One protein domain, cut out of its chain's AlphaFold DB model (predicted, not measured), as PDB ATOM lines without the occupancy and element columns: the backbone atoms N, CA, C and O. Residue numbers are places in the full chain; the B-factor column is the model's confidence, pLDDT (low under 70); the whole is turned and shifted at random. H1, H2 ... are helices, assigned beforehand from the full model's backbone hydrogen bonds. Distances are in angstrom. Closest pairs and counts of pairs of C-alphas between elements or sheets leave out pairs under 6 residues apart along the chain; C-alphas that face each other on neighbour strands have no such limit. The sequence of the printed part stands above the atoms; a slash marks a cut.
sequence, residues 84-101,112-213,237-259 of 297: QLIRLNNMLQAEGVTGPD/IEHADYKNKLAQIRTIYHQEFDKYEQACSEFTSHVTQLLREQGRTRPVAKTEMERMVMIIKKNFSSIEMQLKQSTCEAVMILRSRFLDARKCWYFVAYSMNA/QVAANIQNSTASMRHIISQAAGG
ATOM      1  N   GLN A  84     -31.923 -16.416  12.430       73.94
ATOM      2  CA  GLN A  84     -33.288 -16.412  12.953       73.94
ATOM      3  C   GLN A  84     -33.930 -17.800  12.853       73.94
ATOM      4  O   GLN A  84     -34.566 -18.249  13.807       73.94
ATOM      5  N   LEU A  85     -33.704 -18.523  11.753       80.81
ATOM      6  CA  LEU A  85     -34.240 -19.870  11.549       80.81
ATOM      7  C   LEU A  85     -33.652 -20.880  12.546       80.81
ATOM      8  O   LEU A  85     -34.387 -21.697  13.104       80.81
ATOM      9  N   ILE A  86     -32.347 -20.791  12.834       79.75
ATOM     10  CA  ILE A  86     -31.681 -21.609  13.868       79.75
ATOM     11  C   ILE A  86     -32.317 -21.359  15.237       79.75
ATOM     12  O   ILE A  86     -32.620 -22.293  15.981       79.75
ATOM     13  N   ARG A  87     -32.558 -20.089  15.569       82.06
ATOM     14  CA  ARG A  87     -33.159 -19.707  16.845       82.06
ATOM     15  C   ARG A  87     -34.590 -20.228  16.989       82.06
ATOM     16  O   ARG A  87     -34.940 -20.722  18.058       82.06
ATOM     17  N   LEU A  88     -35.390 -20.151  15.927       81.56
ATOM     18  CA  LEU A  88     -36.743 -20.710  15.899       81.56
ATOM     19  C   LEU A  88     -36.727 -22.238  16.043       81.56
ATOM     20  O   LEU A  88     -37.506 -22.777  16.821       81.56
ATOM     21  N   ASN A  89     -35.806 -22.934  15.369       82.75
ATOM     22  CA  ASN A  89     -35.636 -24.386  15.511       82.75
ATOM     23  C   ASN A  89     -35.348 -24.801  16.955       82.75
ATOM     24  O   ASN A  89     -36.017 -25.688  17.480       82.75
ATOM     25  N   ASN A  90     -34.390 -24.137  17.603       82.94
ATOM     26  CA  ASN A  90     -34.040 -24.425  18.994       82.94
ATOM     27  C   ASN A  90     -35.223 -24.160  19.940       82.94
ATOM     28  O   ASN A  90     -35.414 -24.895  20.907       82.94
ATOM     29  N   MET A  91     -36.039 -23.139  19.650       79.81
ATOM     30  CA  MET A  91     -37.247 -22.833  20.418       79.81
ATOM     31  C   MET A  91     -38.314 -23.923  20.264       79.81
ATOM     32  O   MET A  91     -38.834 -24.409  21.265       79.81
ATOM     33  N   LEU A  92     -38.612 -24.349  19.032       82.62
ATOM     34  CA  LEU A  92     -39.562 -25.438  18.789       82.62
ATOM     35  C   LEU A  92     -39.088 -26.752  19.418       82.62
ATOM     36  O   LEU A  92     -39.898 -27.490  19.978       82.62
ATOM     37  N   GLN A  93     -37.781 -27.010  19.397       80.94
ATOM     38  CA  GLN A  93     -37.206 -28.213  19.982       80.94
ATOM     39  C   GLN A  93     -37.300 -28.216  21.511       80.94
ATOM     40  O   GLN A  93     -37.645 -29.236  22.104       80.94
ATOM     41  N   ALA A  94     -37.068 -27.069  22.154       73.62
ATOM     42  CA  ALA A  94     -37.206 -26.925  23.603       73.62
ATOM     43  C   ALA A  94     -38.649 -27.156  24.095       73.62
ATOM     44  O   ALA A  94     -38.852 -27.690  25.183       73.62
ATOM     45  N   GLU A  95     -39.651 -26.803  23.285       74.44
ATOM     46  CA  GLU A  95     -41.078 -27.011  23.589       74.44
ATOM     47  C   GLU A  95     -41.588 -28.403  23.148       74.44
ATOM     48  O   GLU A  95     -42.777 -28.735  23.274       74.44
ATOM     49  N   GLY A  96     -40.686 -29.243  22.627       73.69
ATOM     50  CA  GLY A  96     -40.985 -30.576  22.108       73.69
ATOM     51  C   GLY A  96     -41.877 -30.555  20.867       73.69
ATOM     52  O   GLY A  96     -42.585 -31.524  20.624       73.69
ATOM     53  N   VAL A  97     -41.910 -29.442  20.129       74.06
ATOM     54  CA  VAL A  97     -42.619 -29.323  18.847       74.06
ATOM     55  C   VAL A  97     -41.810 -29.923  17.699       74.06
ATOM     56  O   VAL A  97     -42.393 -30.400  16.735       74.06
ATOM     57  N   THR A  98     -40.479 -29.951  17.815       67.56
ATOM     58  CA  THR A  98     -39.575 -30.604  16.859       67.56
ATOM     59  C   THR A  98     -38.581 -31.524  17.577       67.56
ATOM     60  O   THR A  98     -37.992 -31.153  18.588       67.56
ATOM     61  N   GLY A  99     -38.352 -32.728  17.045       62.91
ATOM     62  CA  GLY A  99     -37.402 -33.713  17.587       62.91
ATOM     63  C   GLY A  99     -38.069 -34.953  18.200       62.91
ATOM     64  O   GLY A  99     -39.263 -34.923  18.482       62.91
ATOM     65  N   PRO A 100     -37.320 -36.063  18.375       53.41
ATOM     66  CA  PRO A 100     -37.855 -37.288  18.965       53.41
ATOM     67  C   PRO A 100     -38.318 -36.990  20.390       53.41
ATOM     68  O   PRO A 100     -37.568 -36.372  21.144       53.41
ATOM     69  N   ASP A 101     -39.549 -37.389  20.716       45.00
ATOM     70  CA  ASP A 101     -40.287 -37.053  21.938       45.00
ATOM     71  C   ASP A 101     -39.472 -37.257  23.228       45.00
ATOM     72  O   ASP A 101     -39.589 -38.268  23.921       45.00
ATOM     73  N   ILE A 112     -55.642 -30.813  36.006       49.72
ATOM     74  CA  ILE A 112     -56.701 -30.509  35.019       49.72
ATOM     75  C   ILE A 112     -56.242 -29.414  34.040       49.72
ATOM     76  O   ILE A 112     -56.328 -29.599  32.830       49.72
ATOM     77  N   GLU A 113     -55.642 -28.327  34.537       55.84
ATOM     78  CA  GLU A 113     -55.081 -27.256  33.693       55.84
ATOM     79  C   GLU A 113     -53.895 -27.754  32.850       55.84
ATOM     80  O   GLU A 113     -53.726 -27.360  31.694       55.84
ATOM     81  N   HIS A 114     -53.115 -28.700  33.386       68.62
ATOM     82  CA  HIS A 114     -52.068 -29.372  32.624       68.62
ATOM     83  C   HIS A 114     -52.604 -30.325  31.551       68.62
ATOM     84  O   HIS A 114     -51.899 -30.541  30.565       68.62
ATOM     85  N   ALA A 115     -53.801 -30.901  31.706       76.19
ATOM     86  CA  ALA A 115     -54.392 -31.770  30.687       76.19
ATOM     87  C   ALA A 115     -54.795 -30.958  29.448       76.19
ATOM     88  O   ALA A 115     -54.393 -31.301  28.336       76.19
ATOM     89  N   ASP A 116     -55.476 -29.827  29.640       78.81
ATOM     90  CA  ASP A 116     -55.870 -28.941  28.539       78.81
ATOM     91  C   ASP A 116     -54.672 -28.264  27.874       78.81
ATOM     92  O   ASP A 116     -54.618 -28.172  26.645       78.81
ATOM     93  N   TYR A 117     -53.670 -27.842  28.656       80.94
ATOM     94  CA  TYR A 117     -52.413 -27.328  28.110       80.94
ATOM     95  C   TYR A 117     -51.687 -28.385  27.267       80.94
ATOM     96  O   TYR A 117     -51.281 -28.095  26.142       80.94
ATOM     97  N   LYS A 118     -51.560 -29.625  27.766       81.19
ATOM     98  CA  LYS A 118     -50.929 -30.733  27.026       81.19
ATOM     99  C   LYS A 118     -51.693 -31.075  25.748       81.19
ATOM    100  O   LYS A 118     -51.059 -31.248  24.712       81.19
ATOM    101  N   ASN A 119     -53.024 -31.115  25.801       85.06
ATOM    102  CA  ASN A 119     -53.870 -31.371  24.635       85.06
ATOM    103  C   ASN A 119     -53.709 -30.271  23.574       85.06
ATOM    104  O   ASN A 119     -53.519 -30.567  22.396       85.06
ATOM    105  N   LYS A 120     -53.707 -29.000  23.988       83.19
ATOM    106  CA  LYS A 120     -53.503 -27.855  23.087       83.19
ATOM    107  C   LYS A 120     -52.089 -27.797  22.516       83.19
ATOM    108  O   LYS A 120     -51.922 -27.489  21.340       83.19
ATOM    109  N   LEU A 121     -51.069 -28.131  23.306       82.81
ATOM    110  CA  LEU A 121     -49.698 -28.235  22.811       82.81
ATOM    111  C   LEU A 121     -49.576 -29.380  21.795       82.81
ATOM    112  O   LEU A 121     -49.012 -29.174  20.726       82.81
ATOM    113  N   ALA A 122     -50.169 -30.546  22.068       83.94
ATOM    114  CA  ALA A 122     -50.226 -31.667  21.125       83.94
ATOM    115  C   ALA A 122     -50.966 -31.308  19.821       83.94
ATOM    116  O   ALA A 122     -50.557 -31.736  18.738       83.94
ATOM    117  N   GLN A 123     -52.004 -30.470  19.900       86.62
ATOM    118  CA  GLN A 123     -52.686 -29.925  18.728       86.62
ATOM    119  C   GLN A 123     -51.758 -29.016  17.905       86.62
ATOM    120  O   GLN A 123     -51.675 -29.188  16.691       86.62
ATOM    121  N   ILE A 124     -51.010 -28.105  18.544       83.25
ATOM    122  CA  ILE A 124     -50.019 -27.251  17.862       83.25
ATOM    123  C   ILE A 124     -48.943 -28.104  17.176       83.25
ATOM    124  O   ILE A 124     -48.599 -27.827  16.030       83.25
ATOM    125  N   ARG A 125     -48.457 -29.173  17.826       87.88
ATOM    126  CA  ARG A 125     -47.500 -30.120  17.220       87.88
ATOM    127  C   ARG A 125     -48.071 -30.790  15.981       87.88
ATOM    128  O   ARG A 125     -47.433 -30.797  14.936       87.88
ATOM    129  N   THR A 126     -49.286 -31.321  16.098       86.56
ATOM    130  CA  THR A 126     -49.975 -31.985  14.988       86.56
ATOM    131  C   THR A 126     -50.132 -31.043  13.796       86.56
ATOM    132  O   THR A 126     -49.803 -31.421  12.677       86.56
ATOM    133  N   ILE A 127     -50.582 -29.807  14.034       85.25
ATOM    134  CA  ILE A 127     -50.765 -28.804  12.978       85.25
ATOM    135  C   ILE A 127     -49.421 -28.413  12.362       85.25
ATOM    136  O   ILE A 127     -49.313 -28.378  11.140       85.25
ATOM    137  N   TYR A 128     -48.386 -28.184  13.176       87.00
ATOM    138  CA  TYR A 128     -47.046 -27.883  12.677       87.00
ATOM    139  C   TYR A 128     -46.530 -28.986  11.749       87.00
ATOM    140  O   TYR A 128     -46.130 -28.682  10.632       87.00
ATOM    141  N   HIS A 129     -46.581 -30.254  12.172       87.38
ATOM    142  CA  HIS A 129     -46.108 -31.369  11.351       87.38
ATOM    143  C   HIS A 129     -46.928 -31.531  10.070       87.38
ATOM    144  O   HIS A 129     -46.352 -31.624   8.993       87.38
ATOM    145  N   GLN A 130     -48.259 -31.465  10.154       86.50
ATOM    146  CA  GLN A 130     -49.121 -31.546   8.970       86.50
ATOM    147  C   GLN A 130     -48.848 -30.425   7.961       86.50
ATOM    148  O   GLN A 130     -48.861 -30.661   6.754       86.50
ATOM    149  N   GLU A 131     -48.636 -29.194   8.429       81.44
ATOM    150  CA  GLU A 131     -48.334 -28.061   7.553       81.44
ATOM    151  C   GLU A 131     -46.892 -28.106   7.030       81.44
ATOM    152  O   GLU A 131     -46.652 -27.748   5.876       81.44
ATOM    153  N   PHE A 132     -45.945 -28.601   7.830       85.81
ATOM    154  CA  PHE A 132     -44.562 -28.811   7.410       85.81
ATOM    155  C   PHE A 132     -44.463 -29.874   6.308       85.81
ATOM    156  O   PHE A 132     -43.814 -29.630   5.294       85.81
ATOM    157  N   ASP A 133     -45.193 -30.987   6.431       86.06
ATOM    158  CA  ASP A 133     -45.248 -32.038   5.407       86.06
ATOM    159  C   ASP A 133     -45.822 -31.506   4.082       86.06
ATOM    160  O   ASP A 133     -45.282 -31.760   3.003       86.06
ATOM    161  N   LYS A 134     -46.894 -30.702   4.144       85.31
ATOM    162  CA  LYS A 134     -47.472 -30.042   2.956       85.31
ATOM    163  C   LYS A 134     -46.493 -29.066   2.314       85.31
ATOM    164  O   LYS A 134     -46.457 -28.955   1.086       85.31
ATOM    165  N   TYR A 135     -45.739 -28.331   3.128       87.19
ATOM    166  CA  TYR A 135     -44.685 -27.441   2.659       87.19
ATOM    167  C   TYR A 135     -43.573 -28.229   1.954       87.19
ATOM    168  O   TYR A 135     -43.254 -27.905   0.810       87.19
ATOM    169  N   GLU A 136     -43.045 -29.295   2.564       87.38
ATOM    170  CA  GLU A 136     -42.001 -30.129   1.954       87.38
ATOM    171  C   GLU A 136     -42.468 -30.756   0.639       87.38
ATOM    172  O   GLU A 136     -41.746 -30.714  -0.363       87.38
ATOM    173  N   GLN A 137     -43.699 -31.273   0.610       87.00
ATOM    174  CA  GLN A 137     -44.295 -31.815  -0.605       87.00
ATOM    175  C   GLN A 137     -44.372 -30.747  -1.705       87.00
ATOM    176  O   GLN A 137     -43.903 -30.980  -2.821       87.00
ATOM    177  N   ALA A 138     -44.891 -29.556  -1.394       84.12
ATOM    178  CA  ALA A 138     -44.988 -28.459  -2.356       84.12
ATOM    179  C   ALA A 138     -43.607 -27.997  -2.858       84.12
ATOM    180  O   ALA A 138     -43.438 -27.728  -4.048       84.12
ATOM    181  N   CYS A 139     -42.600 -27.941  -1.982       86.94
ATOM    182  CA  CYS A 139     -41.225 -27.609  -2.350       86.94
ATOM    183  C   CYS A 139     -40.610 -28.654  -3.288       86.94
ATOM    184  O   CYS A 139     -39.949 -28.292  -4.269       86.94
ATOM    185  N   SER A 140     -40.835 -29.939  -3.010       87.06
ATOM    186  CA  SER A 140     -40.371 -31.051  -3.841       87.06
ATOM    187  C   SER A 140     -41.026 -31.034  -5.225       87.06
ATOM    188  O   SER A 140     -40.330 -31.049  -6.244       87.06
ATOM    189  N   GLU A 141     -42.354 -30.897  -5.275       87.62
ATOM    190  CA  GLU A 141     -43.125 -30.808  -6.519       87.62
ATOM    191  C   GLU A 141     -42.700 -29.598  -7.359       87.62
ATOM    192  O   GLU A 141     -42.395 -29.745  -8.545       87.62
ATOM    193  N   PHE A 142     -42.575 -28.417  -6.747       87.44
ATOM    194  CA  PHE A 142     -42.134 -27.207  -7.441       87.44
ATOM    195  C   PHE A 142     -40.707 -27.341  -7.980       87.44
ATOM    196  O   PHE A 142     -40.437 -26.998  -9.132       87.44
ATOM    197  N   THR A 143     -39.778 -27.861  -7.171       88.25
ATOM    198  CA  THR A 143     -38.379 -28.043  -7.587       88.25
ATOM    199  C   THR A 143     -38.276 -29.037  -8.740       88.25
ATOM    200  O   THR A 143     -37.546 -28.792  -9.706       88.25
ATOM    201  N   SER A 144     -39.023 -30.141  -8.663       88.44
ATOM    202  CA  SER A 144     -39.113 -31.134  -9.733       88.44
ATOM    203  C   SER A 144     -39.661 -30.505 -11.013       88.44
ATOM    204  O   SER A 144     -39.045 -30.621 -12.075       88.44
ATOM    205  N   HIS A 145     -40.750 -29.742 -10.897       86.12
ATOM    206  CA  HIS A 145     -41.381 -29.074 -12.025       86.12
ATOM    207  C   HIS A 145     -40.450 -28.059 -12.698       86.12
ATOM    208  O   HIS A 145     -40.256 -28.111 -13.911       86.12
ATOM    209  N   VAL A 146     -39.788 -27.189 -11.930       87.88
ATOM    210  CA  VAL A 146     -38.818 -26.236 -12.488       87.88
ATOM    211  C   VAL A 146     -37.649 -26.962 -13.145       87.88
ATOM    212  O   VAL A 146     -37.228 -26.594 -14.241       87.88
ATOM    213  N   THR A 147     -37.144 -28.029 -12.528       87.25
ATOM    214  CA  THR A 147     -36.063 -28.830 -13.116       87.25
ATOM    215  C   THR A 147     -36.501 -29.459 -14.440       87.25
ATOM    216  O   THR A 147     -35.738 -29.457 -15.410       87.25
ATOM    217  N   GLN A 148     -37.733 -29.964 -14.517       88.88
ATOM    218  CA  GLN A 148     -38.307 -30.494 -15.748       88.88
ATOM    219  C   GLN A 148     -38.448 -29.403 -16.814       88.88
ATOM    220  O   GLN A 148     -37.972 -29.593 -17.935       88.88
ATOM    221  N   LEU A 149     -39.006 -28.241 -16.465       86.69
ATOM    222  CA  LEU A 149     -39.133 -27.097 -17.368       86.69
ATOM    223  C   LEU A 149     -37.773 -26.645 -17.907       86.69
ATOM    224  O   LEU A 149     -37.623 -26.439 -19.110       86.69
ATOM    225  N   LEU A 150     -36.753 -26.541 -17.053       85.44
ATOM    226  CA  LEU A 150     -35.405 -26.146 -17.463       85.44
ATOM    227  C   LEU A 150     -34.753 -27.192 -18.373       85.44
ATOM    228  O   LEU A 150     -34.075 -26.828 -19.336       85.44
ATOM    229  N   ARG A 151     -34.994 -28.489 -18.137       84.62
ATOM    230  CA  ARG A 151     -34.557 -29.561 -19.050       84.62
ATOM    231  C   ARG A 151     -35.269 -29.486 -20.397       84.62
ATOM    232  O   ARG A 151     -34.630 -29.658 -21.433       84.62
ATOM    233  N   GLU A 152     -36.572 -29.222 -20.406       81.69
ATOM    234  CA  GLU A 152     -37.358 -29.080 -21.634       81.69
ATOM    235  C   GLU A 152     -36.963 -27.838 -22.435       81.69
ATOM    236  O   GLU A 152     -36.785 -27.922 -23.651       81.69
ATOM    237  N   GLN A 153     -36.738 -26.707 -21.765       79.25
ATOM    238  CA  GLN A 153     -36.172 -25.507 -22.379       79.25
ATOM    239  C   GLN A 153     -34.770 -25.785 -22.922       79.25
ATOM    240  O   GLN A 153     -34.475 -25.415 -24.059       79.25
ATOM    241  N   GLY A 154     -33.953 -26.522 -22.165       80.75
ATOM    242  CA  GLY A 154     -32.631 -26.997 -22.564       80.75
ATOM    243  C   GLY A 154     -32.614 -27.793 -23.873       80.75
ATOM    244  O   GLY A 154     -31.595 -27.821 -24.553       80.75
ATOM    245  N   ARG A 155     -33.728 -28.414 -24.286       77.31
ATOM    246  CA  ARG A 155     -33.833 -29.141 -25.570       77.31
ATOM    247  C   ARG A 155     -34.053 -28.233 -26.780       77.31
ATOM    248  O   ARG A 155     -33.825 -28.667 -27.912       77.31
ATOM    249  N   THR A 156     -34.532 -27.014 -26.559       72.94
ATOM    250  CA  THR A 156     -34.878 -26.055 -27.622       72.94
ATOM    251  C   THR A 156     -33.856 -24.926 -27.697       72.94
ATOM    252  O   THR A 156     -33.550 -24.453 -28.787       72.94
ATOM    253  N   ARG A 157     -33.271 -24.544 -26.557       78.81
ATOM    254  CA  ARG A 157     -32.187 -23.564 -26.452       78.81
ATOM    255  C   ARG A 157     -31.083 -24.090 -25.529       78.81
ATOM    256  O   ARG A 157     -31.393 -24.818 -24.590       78.81
ATOM    257  N   PRO A 158     -29.816 -23.711 -25.729       76.19
ATOM    258  CA  PRO A 158     -28.756 -24.047 -24.785       76.19
ATOM    259  C   PRO A 158     -29.019 -23.408 -23.412       76.19
ATOM    260  O   PRO A 158     -29.107 -22.185 -23.289       76.19
ATOM    261  N   VAL A 159     -29.154 -24.232 -22.373       78.50
ATOM    262  CA  VAL A 159     -29.229 -23.818 -20.959       78.50
ATOM    263  C   VAL A 159     -27.977 -24.354 -20.279       78.50
ATOM    264  O   VAL A 159     -27.689 -25.547 -20.395       78.50
ATOM    265  N   ALA A 160     -27.203 -23.483 -19.634       76.94
ATOM    266  CA  ALA A 160     -25.986 -23.916 -18.959       76.94
ATOM    267  C   ALA A 160     -26.354 -24.712 -17.701       76.94
ATOM    268  O   ALA A 160     -27.340 -24.413 -17.024       76.94
ATOM    269  N   LYS A 161     -25.565 -25.735 -17.359       76.06
ATOM    270  CA  LYS A 161     -25.817 -26.530 -16.147       76.06
ATOM    271  C   LYS A 161     -25.753 -25.656 -14.882       76.06
ATOM    272  O   LYS A 161     -26.606 -25.777 -14.010       76.06
ATOM    273  N   THR A 162     -24.813 -24.716 -14.854       77.06
ATOM    274  CA  THR A 162     -24.629 -23.704 -13.801       77.06
ATOM    275  C   THR A 162     -25.828 -22.765 -13.649       77.06
ATOM    276  O   THR A 162     -26.186 -22.387 -12.538       77.06
ATOM    277  N   GLU A 163     -26.487 -22.408 -14.753       79.75
ATOM    278  CA  GLU A 163     -27.703 -21.587 -14.754       79.75
ATOM    279  C   GLU A 163     -28.881 -22.343 -14.129       79.75
ATOM    280  O   GLU A 163     -29.595 -21.795 -13.290       79.75
ATOM    281  N   MET A 164     -29.041 -23.625 -14.480       79.19
ATOM    282  CA  MET A 164     -30.067 -24.490 -13.891       79.19
ATOM    283  C   MET A 164     -29.876 -24.633 -12.375       79.19
ATOM    284  O   MET A 164     -30.831 -24.479 -11.614       79.19
ATOM    285  N   GLU A 165     -28.639 -24.869 -11.939       81.69
ATOM    286  CA  GLU A 165     -28.274 -24.952 -10.522       81.69
ATOM    287  C   GLU A 165     -28.563 -23.633  -9.784       81.69
ATOM    288  O   GLU A 165     -29.161 -23.654  -8.707       81.69
ATOM    289  N   ARG A 166     -28.247 -22.476 -10.387       81.38
ATOM    290  CA  ARG A 166     -28.545 -21.158  -9.802       81.38
ATOM    291  C   ARG A 166     -30.046 -20.905  -9.662       81.38
ATOM    292  O   ARG A 166     -30.482 -20.423  -8.621       81.38
ATOM    293  N   MET A 167     -30.851 -21.228 -10.675       81.38
ATOM    294  CA  MET A 167     -32.305 -21.039 -10.597       81.38
ATOM    295  C   MET A 167     -32.918 -21.886  -9.478       81.38
ATOM    296  O   MET A 167     -33.697 -21.368  -8.680       81.38
ATOM    297  N   VAL A 168     -32.511 -23.155  -9.355       83.56
ATOM    298  CA  VAL A 168     -32.944 -24.029  -8.251       83.56
ATOM    299  C   VAL A 168     -32.497 -23.476  -6.893       83.56
ATOM    300  O   VAL A 168     -33.257 -23.519  -5.928       83.56
ATOM    301  N   MET A 169     -31.293 -22.915  -6.802       82.81
ATOM    302  CA  MET A 169     -30.784 -22.300  -5.575       82.81
ATOM    303  C   MET A 169     -31.594 -21.065  -5.151       82.81
ATOM    304  O   MET A 169     -31.964 -20.952  -3.984       82.81
ATOM    305  N   ILE A 170     -31.931 -20.172  -6.087       82.44
ATOM    306  CA  ILE A 170     -32.786 -18.999  -5.823       82.44
ATOM    307  C   ILE A 170     -34.156 -19.445  -5.299       82.44
ATOM    308  O   ILE A 170     -34.680 -18.882  -4.341       82.44
ATOM    309  N   ILE A 171     -34.716 -20.500  -5.892       81.94
ATOM    310  CA  ILE A 171     -35.991 -21.081  -5.470       81.94
ATOM    311  C   ILE A 171     -35.909 -21.618  -4.037       81.94
ATOM    312  O   ILE A 171     -36.762 -21.291  -3.215       81.94
ATOM    313  N   LYS A 172     -34.862 -22.381  -3.708       80.38
ATOM    314  CA  LYS A 172     -34.646 -22.884  -2.342       80.38
ATOM    315  C   LYS A 172     -34.502 -21.756  -1.322       80.38
ATOM    316  O   LYS A 172     -35.049 -21.852  -0.228       80.38
ATOM    317  N   LYS A 173     -33.840 -20.658  -1.692       80.00
ATOM    318  CA  LYS A 173     -33.751 -19.464  -0.841       80.00
ATOM    319  C   LYS A 173     -35.128 -18.844  -0.583       80.00
ATOM    320  O   LYS A 173     -35.427 -18.480   0.551       80.00
ATOM    321  N   ASN A 174     -35.995 -18.788  -1.593       79.75
ATOM    322  CA  ASN A 174     -37.372 -18.321  -1.414       79.75
ATOM    323  C   ASN A 174     -38.188 -19.261  -0.509       79.75
ATOM    324  O   ASN A 174     -38.970 -18.788   0.314       79.75
ATOM    325  N   PHE A 175     -37.968 -20.576  -0.594       83.31
ATOM    326  CA  PHE A 175     -38.603 -21.545   0.305       83.31
ATOM    327  C   PHE A 175     -38.175 -21.395   1.763       83.31
ATOM    328  O   PHE A 175     -39.011 -21.590   2.645       83.31
ATOM    329  N   SER A 176     -36.928 -20.999   2.024       79.25
ATOM    330  CA  SER A 176     -36.444 -20.739   3.387       79.25
ATOM    331  C   SER A 176     -37.226 -19.619   4.085       79.25
ATOM    332  O   SER A 176     -37.401 -19.664   5.300       79.25
ATOM    333  N   SER A 177     -37.735 -18.633   3.337       79.94
ATOM    334  CA  SER A 177     -38.585 -17.566   3.890       79.94
ATOM    335  C   SER A 177     -39.934 -18.109   4.376       79.94
ATOM    336  O   SER A 177     -40.404 -17.764   5.459       79.94
ATOM    337  N   ILE A 178     -40.534 -19.029   3.616       80.69
ATOM    338  CA  ILE A 178     -41.798 -19.681   3.990       80.69
ATOM    339  C   ILE A 178     -41.588 -20.615   5.189       80.69
ATOM    340  O   ILE A 178     -42.404 -20.631   6.110       80.69
ATOM    341  N   GLU A 179     -40.465 -21.338   5.223       80.69
ATOM    342  CA  GLU A 179     -40.074 -22.161   6.372       80.69
ATOM    343  C   GLU A 179     -39.932 -21.320   7.649       80.69
ATOM    344  O   GLU A 179     -40.412 -21.710   8.717       80.69
ATOM    345  N   MET A 180     -39.310 -20.141   7.541       80.50
ATOM    346  CA  MET A 180     -39.185 -19.205   8.655       80.50
ATOM    347  C   MET A 180     -40.555 -18.761   9.169       80.50
ATOM    348  O   MET A 180     -40.789 -18.811  10.376       80.50
ATOM    349  N   GLN A 181     -41.474 -18.379   8.278       77.75
ATOM    350  CA  GLN A 181     -42.824 -17.950   8.658       77.75
ATOM    351  C   GLN A 181     -43.605 -19.060   9.371       77.75
ATOM    352  O   GLN A 181     -44.239 -18.805  10.396       77.75
ATOM    353  N   LEU A 182     -43.516 -20.300   8.878       81.19
ATOM    354  CA  LEU A 182     -44.143 -21.470   9.499       81.19
ATOM    355  C   LEU A 182     -43.640 -21.680  10.934       81.19
ATOM    356  O   LEU A 182     -44.431 -21.818  11.874       81.19
ATOM    357  N   LYS A 183     -42.316 -21.661  11.124       83.44
ATOM    358  CA  LYS A 183     -41.709 -21.848  12.447       83.44
ATOM    359  C   LYS A 183     -42.000 -20.677  13.379       83.44
ATOM    360  O   LYS A 183     -42.303 -20.905  14.545       83.44
ATOM    361  N   GLN A 184     -41.978 -19.444  12.874       77.81
ATOM    362  CA  GLN A 184     -42.327 -18.253  13.646       77.81
ATOM    363  C   GLN A 184     -43.774 -18.315  14.146       77.81
ATOM    364  O   GLN A 184     -44.008 -18.175  15.343       77.81
ATOM    365  N   SER A 185     -44.732 -18.589  13.257       79.25
ATOM    366  CA  SER A 185     -46.153 -18.669  13.613       79.25
ATOM    367  C   SER A 185     -46.428 -19.774  14.642       79.25
ATOM    368  O   SER A 185     -47.215 -19.596  15.573       79.25
ATOM    369  N   THR A 186     -45.702 -20.891  14.544       82.19
ATOM    370  CA  THR A 186     -45.769 -21.986  15.520       82.19
ATOM    371  C   THR A 186     -45.193 -21.576  16.879       82.19
ATOM    372  O   THR A 186     -45.826 -21.809  17.910       82.19
ATOM    373  N   CYS A 187     -44.032 -20.911  16.905       79.50
ATOM    374  CA  CYS A 187     -43.444 -20.362  18.130       79.50
ATOM    375  C   CYS A 187     -44.381 -19.354  18.813       79.50
ATOM    376  O   CYS A 187     -44.568 -19.410  20.027       79.50
ATOM    377  N   GLU A 188     -45.013 -18.468  18.043       77.94
ATOM    378  CA  GLU A 188     -45.993 -17.501  18.550       77.94
ATOM    379  C   GLU A 188     -47.208 -18.202  19.177       77.94
ATOM    380  O   GLU A 188     -47.614 -17.851  20.288       77.94
ATOM    381  N   ALA A 189     -47.741 -19.248  18.535       76.38
ATOM    382  CA  ALA A 189     -48.839 -20.042  19.088       76.38
ATOM    383  C   ALA A 189     -48.463 -20.703  20.428       76.38
ATOM    384  O   ALA A 189     -49.252 -20.670  21.377       76.38
ATOM    385  N   VAL A 190     -47.244 -21.244  20.544       78.12
ATOM    386  CA  VAL A 190     -46.736 -21.813  21.805       78.12
ATOM    387  C   VAL A 190     -46.555 -20.733  22.872       78.12
ATOM    388  O   VAL A 190     -46.931 -20.939  24.028       78.12
ATOM    389  N   MET A 191     -46.044 -19.556  22.507       76.56
ATOM    390  CA  MET A 191     -45.892 -18.434  23.435       76.56
ATOM    391  C   MET A 191     -47.236 -17.924  23.970       76.56
ATOM    392  O   MET A 191     -47.360 -17.657  25.171       76.56
ATOM    393  N   ILE A 192     -48.259 -17.832  23.114       77.12
ATOM    394  CA  ILE A 192     -49.624 -17.471  23.521       77.12
ATOM    395  C   ILE A 192     -50.194 -18.548  24.444       77.12
ATOM    396  O   ILE A 192     -50.762 -18.225  25.487       77.12
ATOM    397  N   LEU A 193     -50.008 -19.827  24.104       76.94
ATOM    398  CA  LEU A 193     -50.460 -20.934  24.940       76.94
ATOM    399  C   LEU A 193     -49.814 -20.871  26.334       76.94
ATOM    400  O   LEU A 193     -50.519 -20.932  27.336       76.94
ATOM    401  N   ARG A 194     -48.499 -20.650  26.427       71.75
ATOM    402  CA  ARG A 194     -47.806 -20.460  27.714       71.75
ATOM    403  C   ARG A 194     -48.339 -19.254  28.481       71.75
ATOM    404  O   ARG A 194     -48.595 -19.383  29.667       71.75
ATOM    405  N   SER A 195     -48.580 -18.127  27.817       69.75
ATOM    406  CA  SER A 195     -49.098 -16.909  28.466       69.75
ATOM    407  C   SER A 195     -50.508 -17.076  29.040       69.75
ATOM    408  O   SER A 195     -50.871 -16.381  29.983       69.75
ATOM    409  N   ARG A 196     -51.304 -18.001  28.489       69.44
ATOM    410  CA  ARG A 196     -52.657 -18.306  28.978       69.44
ATOM    411  C   ARG A 196     -52.683 -19.298  30.141       69.44
ATOM    412  O   ARG A 196     -53.645 -19.281  30.897       69.44
ATOM    413  N   PHE A 197     -51.675 -20.162  30.255       65.38
ATOM    414  CA  PHE A 197     -51.666 -21.286  31.204       65.38
ATOM    415  C   PHE A 197     -50.537 -21.216  32.251       65.38
ATOM    416  O   PHE A 197     -50.568 -21.955  33.229       65.38
ATOM    417  N   LEU A 198     -49.540 -20.340  32.083       60.59
ATOM    418  CA  LEU A 198     -48.436 -20.126  33.020       60.59
ATOM    419  C   LEU A 198     -48.433 -18.667  33.491       60.59
ATOM    420  O   LEU A 198     -48.404 -17.744  32.679       60.59
ATOM    421  N   ASP A 199     -48.420 -18.474  34.812       58.59
ATOM    422  CA  ASP A 199     -48.422 -17.172  35.487       58.59
ATOM    423  C   ASP A 199     -47.424 -16.181  34.845       58.59
ATOM    424  O   ASP A 199     -46.273 -16.537  34.554       58.59
ATOM    425  N   ALA A 200     -47.855 -14.935  34.611       46.25
ATOM    426  CA  ALA A 200     -47.201 -13.947  33.739       46.25
ATOM    427  C   ALA A 200     -45.709 -13.704  34.066       46.25
ATOM    428  O   ALA A 200     -44.908 -13.351  33.198       46.25
ATOM    429  N   ARG A 201     -45.305 -13.967  35.316       49.25
ATOM    430  CA  ARG A 201     -43.917 -13.876  35.797       49.25
ATOM    431  C   ARG A 201     -42.994 -14.960  35.221       49.25
ATOM    432  O   ARG A 201     -41.823 -14.676  34.978       49.25
ATOM    433  N   LYS A 202     -43.488 -16.179  34.970       53.62
ATOM    434  CA  LYS A 202     -42.705 -17.281  34.368       53.62
ATOM    435  C   LYS A 202     -42.539 -17.105  32.856       53.62
ATOM    436  O   LYS A 202     -41.497 -17.470  32.311       53.62
ATOM    437  N   CYS A 203     -43.517 -16.480  32.196       53.00
ATOM    438  CA  CYS A 203     -43.422 -16.101  30.785       53.00
ATOM    439  C   CYS A 203     -42.291 -15.089  30.544       53.00
ATOM    440  O   CYS A 203     -41.529 -15.241  29.593       53.00
ATOM    441  N   TRP A 204     -42.109 -14.123  31.449       49.62
ATOM    442  CA  TRP A 204     -41.061 -13.103  31.333       49.62
ATOM    443  C   TRP A 204     -39.639 -13.680  31.443       49.62
ATOM    444  O   TRP A 204     -38.776 -13.356  30.630       49.62
ATOM    445  N   TYR A 205     -39.407 -14.601  32.388       53.91
ATOM    446  CA  TYR A 205     -38.121 -15.302  32.514       53.91
ATOM    447  C   TYR A 205     -37.812 -16.177  31.296       53.91
ATOM    448  O   TYR A 205     -36.674 -16.190  30.841       53.91
ATOM    449  N   PHE A 206     -38.806 -16.872  30.736       56.31
ATOM    450  CA  PHE A 206     -38.601 -17.724  29.563       56.31
ATOM    451  C   PHE A 206     -38.331 -16.913  28.287       56.31
ATOM    452  O   PHE A 206     -37.418 -17.249  27.536       56.31
ATOM    453  N   VAL A 207     -39.055 -15.808  28.074       55.16
ATOM    454  CA  VAL A 207     -38.780 -14.873  26.970       55.16
ATOM    455  C   VAL A 207     -37.362 -14.317  27.091       55.16
ATOM    456  O   VAL A 207     -36.616 -14.373  26.122       55.16
ATOM    457  N   ALA A 208     -36.947 -13.873  28.279       51.94
ATOM    458  CA  ALA A 208     -35.592 -13.371  28.505       51.94
ATOM    459  C   ALA A 208     -34.503 -14.443  28.287       51.94
ATOM    460  O   ALA A 208     -33.480 -14.159  27.673       51.94
ATOM    461  N   TYR A 209     -34.728 -15.686  28.731       54.62
ATOM    462  CA  TYR A 209     -33.756 -16.780  28.593       54.62
ATOM    463  C   TYR A 209     -33.654 -17.310  27.153       54.62
ATOM    464  O   TYR A 209     -32.573 -17.657  26.682       54.62
ATOM    465  N   SER A 210     -34.773 -17.330  26.424       49.56
ATOM    466  CA  SER A 210     -34.839 -17.763  25.022       49.56
ATOM    467  C   SER A 210     -34.443 -16.650  24.030       49.56
ATOM    468  O   SER A 210     -34.301 -16.898  22.827       49.56
ATOM    469  N   MET A 211     -34.263 -15.414  24.515       50.81
ATOM    470  CA  MET A 211     -33.861 -14.232  23.751       50.81
ATOM    471  C   MET A 211     -32.479 -13.699  24.146       50.81
ATOM    472  O   MET A 211     -32.342 -12.572  24.603       50.81
ATOM    473  N   ASN A 212     -31.418 -14.462  23.894       46.22
ATOM    474  CA  ASN A 212     -30.055 -13.940  24.020       46.22
ATOM    475  C   ASN A 212     -29.664 -13.043  22.810       46.22
ATOM    476  O   ASN A 212     -28.795 -13.434  22.038       46.22
ATOM    477  N   ALA A 213     -30.335 -11.895  22.578       42.44
ATOM    478  CA  ALA A 213     -29.857 -10.816  21.683       42.44
ATOM    479  C   ALA A 213     -30.669  -9.489  21.786       42.44
ATOM    480  O   ALA A 213     -31.888  -9.538  21.951       42.44
ATOM    481  N   GLN A 237     -55.565 -19.790  12.776       58.59
ATOM    482  CA  GLN A 237     -54.986 -18.635  12.093       58.59
ATOM    483  C   GLN A 237     -53.589 -18.935  11.530       58.59
ATOM    484  O   GLN A 237     -53.257 -18.474  10.437       58.59
ATOM    485  N   VAL A 238     -52.807 -19.769  12.226       54.62
ATOM    486  CA  VAL A 238     -51.556 -20.347  11.705       54.62
ATOM    487  C   VAL A 238     -51.844 -21.153  10.434       54.62
ATOM    488  O   VAL A 238     -51.275 -20.861   9.382       54.62
ATOM    489  N   ALA A 239     -52.797 -22.089  10.495       57.09
ATOM    490  CA  ALA A 239     -53.198 -22.905   9.352       57.09
ATOM    491  C   ALA A 239     -53.701 -22.055   8.171       57.09
ATOM    492  O   ALA A 239     -53.297 -22.291   7.035       57.09
ATOM    493  N   ALA A 240     -54.514 -21.022   8.418       59.97
ATOM    494  CA  ALA A 240     -55.026 -20.138   7.368       59.97
ATOM    495  C   ALA A 240     -53.918 -19.331   6.657       59.97
ATOM    496  O   ALA A 240     -53.917 -19.214   5.428       59.97
ATOM    497  N   ASN A 241     -52.942 -18.802   7.404       56.94
ATOM    498  CA  ASN A 241     -51.830 -18.031   6.834       56.94
ATOM    499  C   ASN A 241     -50.909 -18.901   5.958       56.94
ATOM    500  O   ASN A 241     -50.450 -18.468   4.893       56.94
ATOM    501  N   ILE A 242     -50.679 -20.149   6.369       59.72
ATOM    502  CA  ILE A 242     -49.862 -21.111   5.619       59.72
ATOM    503  C   ILE A 242     -50.626 -21.647   4.409       59.72
ATOM    504  O   ILE A 242     -50.056 -21.735   3.319       59.72
ATOM    505  N   GLN A 243     -51.919 -21.948   4.560       60.97
ATOM    506  CA  GLN A 243     -52.780 -22.366   3.456       60.97
ATOM    507  C   GLN A 243     -52.825 -21.315   2.356       60.97
ATOM    508  O   GLN A 243     -52.701 -21.682   1.193       60.97
ATOM    509  N   ASN A 244     -52.915 -20.027   2.693       64.50
ATOM    510  CA  ASN A 244     -52.876 -18.956   1.697       64.50
ATOM    511  C   ASN A 244     -51.522 -18.881   0.973       64.50
ATOM    512  O   ASN A 244     -51.483 -18.774  -0.255       64.50
ATOM    513  N   SER A 245     -50.411 -19.010   1.701       53.91
ATOM    514  CA  SER A 245     -49.062 -18.970   1.117       53.91
ATOM    515  C   SER A 245     -48.769 -20.198   0.238       53.91
ATOM    516  O   SER A 245     -48.257 -20.069  -0.875       53.91
ATOM    517  N   THR A 246     -49.168 -21.400   0.671       57.25
ATOM    518  CA  THR A 246     -49.052 -22.633  -0.131       57.25
ATOM    519  C   THR A 246     -50.074 -22.711  -1.260       57.25
ATOM    520  O   THR A 246     -49.755 -23.258  -2.312       57.25
ATOM    521  N   ALA A 247     -51.278 -22.160  -1.101       59.00
ATOM    522  CA  ALA A 247     -52.258 -22.051  -2.180       59.00
ATOM    523  C   ALA A 247     -51.766 -21.102  -3.269       59.00
ATOM    524  O   ALA A 247     -51.912 -21.419  -4.444       59.00
ATOM    525  N   SER A 248     -51.113 -19.996  -2.901       58.94
ATOM    526  CA  SER A 248     -50.450 -19.113  -3.861       58.94
ATOM    527  C   SER A 248     -49.357 -19.857  -4.640       58.94
ATOM    528  O   SER A 248     -49.351 -19.817  -5.869       58.94
ATOM    529  N   MET A 249     -48.511 -20.646  -3.965       55.00
ATOM    530  CA  MET A 249     -47.519 -21.496  -4.641       55.00
ATOM    531  C   MET A 249     -48.160 -22.554  -5.544       55.00
ATOM    532  O   MET A 249     -47.767 -22.674  -6.699       55.00
ATOM    533  N   ARG A 250     -49.177 -23.286  -5.067       59.91
ATOM    534  CA  ARG A 250     -49.934 -24.267  -5.866       59.91
ATOM    535  C   ARG A 250     -50.614 -23.624  -7.068       59.91
ATOM    536  O   ARG A 250     -50.658 -24.227  -8.129       59.91
ATOM    537  N   HIS A 251     -51.108 -22.400  -6.926       57.53
ATOM    538  CA  HIS A 251     -51.719 -21.653  -8.014       57.53
ATOM    539  C   HIS A 251     -50.682 -21.229  -9.060       57.53
ATOM    540  O   HIS A 251     -50.927 -21.390 -10.251       57.53
ATOM    541  N   ILE A 252     -49.497 -20.783  -8.637       53.62
ATOM    542  CA  ILE A 252     -48.372 -20.484  -9.537       53.62
ATOM    543  C   ILE A 252     -47.883 -21.763 -10.239       53.62
ATOM    544  O   ILE A 252     -47.639 -21.739 -11.443       53.62
ATOM    545  N   ILE A 253     -47.804 -22.894  -9.525       45.84
ATOM    546  CA  ILE A 253     -47.511 -24.219 -10.102       45.84
ATOM    547  C   ILE A 253     -48.591 -24.611 -11.102       45.84
ATOM    548  O   ILE A 253     -48.260 -25.047 -12.190       45.84
ATOM    549  N   SER A 254     -49.871 -24.425 -10.782       48.94
ATOM    550  CA  SER A 254     -50.987 -24.750 -11.671       48.94
ATOM    551  C   SER A 254     -50.992 -23.882 -12.927       48.94
ATOM    552  O   SER A 254     -51.270 -24.403 -13.998       48.94
ATOM    553  N   GLN A 255     -50.656 -22.592 -12.818       44.66
ATOM    554  CA  GLN A 255     -50.497 -21.700 -13.972       44.66
ATOM    555  C   GLN A 255     -49.269 -22.054 -14.829       44.66
ATOM    556  O   GLN A 255     -49.265 -21.791 -16.029       44.66
ATOM    557  N   ALA A 256     -48.223 -22.633 -14.229       39.62
ATOM    558  CA  ALA A 256     -47.002 -23.034 -14.930       39.62
ATOM    559  C   ALA A 256     -47.061 -24.467 -15.509       39.62
ATOM    560  O   ALA A 256     -46.484 -24.724 -16.564       39.62
ATOM    561  N   ALA A 257     -47.761 -25.385 -14.835       39.31
ATOM    562  CA  ALA A 257     -47.892 -26.802 -15.181       39.31
ATOM    563  C   ALA A 257     -49.103 -27.080 -16.078       39.31
ATOM    564  O   ALA A 257     -49.052 -27.969 -16.927       39.31
ATOM    565  N   GLY A 258     -50.177 -26.310 -15.914       42.81
ATOM    566  CA  GLY A 258     -51.320 -26.295 -16.806       42.81
ATOM    567  C   GLY A 258     -51.283 -25.010 -17.607       42.81
ATOM    568  O   GLY A 258     -51.574 -23.942 -17.076       42.81
ATOM    569  N   GLY A 259     -50.964 -25.113 -18.899       43.09
ATOM    570  CA  GLY A 259     -51.385 -24.077 -19.834       43.09
ATOM    571  C   GLY A 259     -52.850 -23.762 -19.544       43.09
ATOM    572  O   GLY A 259     -53.663 -24.679 -19.459       43.09
TER     573      GLY A 259
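What this domain is: This is residues 84 to 101, 112 to 213 and 237 to 259 of the 297 residues of the protein "Exd" of Bugula neritina (UniProt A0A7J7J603). A long helical hairpin, H2 and H3 side by side, makes the length of a rod, and a shorter third helix, H5, packs along part of it to complete a loose up-and-down bundle of three. Two short helices belong to H3's side of the hairpin: H1 packs on H3 at a slant, and H4 folds back after the last residues of H3, close to it and to H1. The printed part has 143 residues with five named helices, in the order H1, H2, H3, H4, H5, and no named strand; its class is all helix. The whole is loose, with a radius of gyration of the C-alphas of 19.5 A, and the C-alphas span 65 by 31 by 24 A.

How they stand to each other: Begin with H2, residues 112 to 154, the longest helix by residues, and then find H3, residues 161 to 197. The two touch and form a helical hairpin, with a shallow tilt of 11 degrees, opposite ways; look for their closest C-alphas at Leu 150 and Met 164, 6.6 A apart. Next find H5, residues 237 to 257, which touches H2 with residues 127 to 145 of H2 alone, at a shallow tilt of 14 degrees, the same way. The closest C-alphas of that pair are those of Phe 142 and Ile 253, 6.7 A apart. H5 also touches H3, at a shallow tilt of 18 degrees, opposite ways, through residues 238 to 245 of H5 and 178 to 189 of H3 alone; the C-alphas of Ser 185 and Val 238 come closest, at 6.0 A. H2, H3 and H5 are a bundle, helices side by side, and it is up and down, each running against the one before it in the chain. Now turn to H1, residues 84 to 94, which touches H3 along residues 180 to 187 of H3 alone, at a steep tilt of 45 degrees, the same way. Its closest C-alpha pair with H3 is Leu 85 and Met 180, 5.8 A apart. With three helices touching it, H3 is the hub. H4, residues 200 to 210, is close to H3 but not clearly touching, with the C-alphas of Ser 195 and Cys 203 closest at 6.2 A. H4 is also close to H1 but not clearly touching, with Met 91 and Ser 210 closest, their C-alphas 7.3 A apart. H1 and H2 are apart, and so are H2 and H4. Along the backbones of H1, H2 and H5 you will find every O i to N i+4 pair within hydrogen-bond range; in H3 it is 31 of 33 and in H4 6 of 7.

Where its parts are: Find C-alpha 112 at (-56.701, -30.509, 35.019); from there H2 runs 62.5 A to C-alpha 154 at (-32.631, -26.997, -22.564). H3, residues 161 to 197, runs 54.2 A from its first C-alpha to its last. H5, residues 237 to 257, covers 29.3 A and ends at C-alpha 257, (-47.892, -26.802, -15.181). The short ones are H1, residues 84 to 94, and H4, residues 200 to 210.

The domain as a whole: The two C-alphas farthest apart, those of Ile 112 and Arg 157, are 66.5 A apart. Look for two cuts: residues 102 to 111 are not printed, with 22.0 A between C-alphas 101 and 112, and residues 214 to 236 are not printed, with 28.0 A between C-alphas 213 and 237. Of the links that are printed whole, H3 to H4 is tight and H2 to H3 is short. The mean pLDDT of the printed part is 72.3, and 49 residues are under 70: residues 98 to 101, 112 to 114, 195 to 213 and 237 to 259.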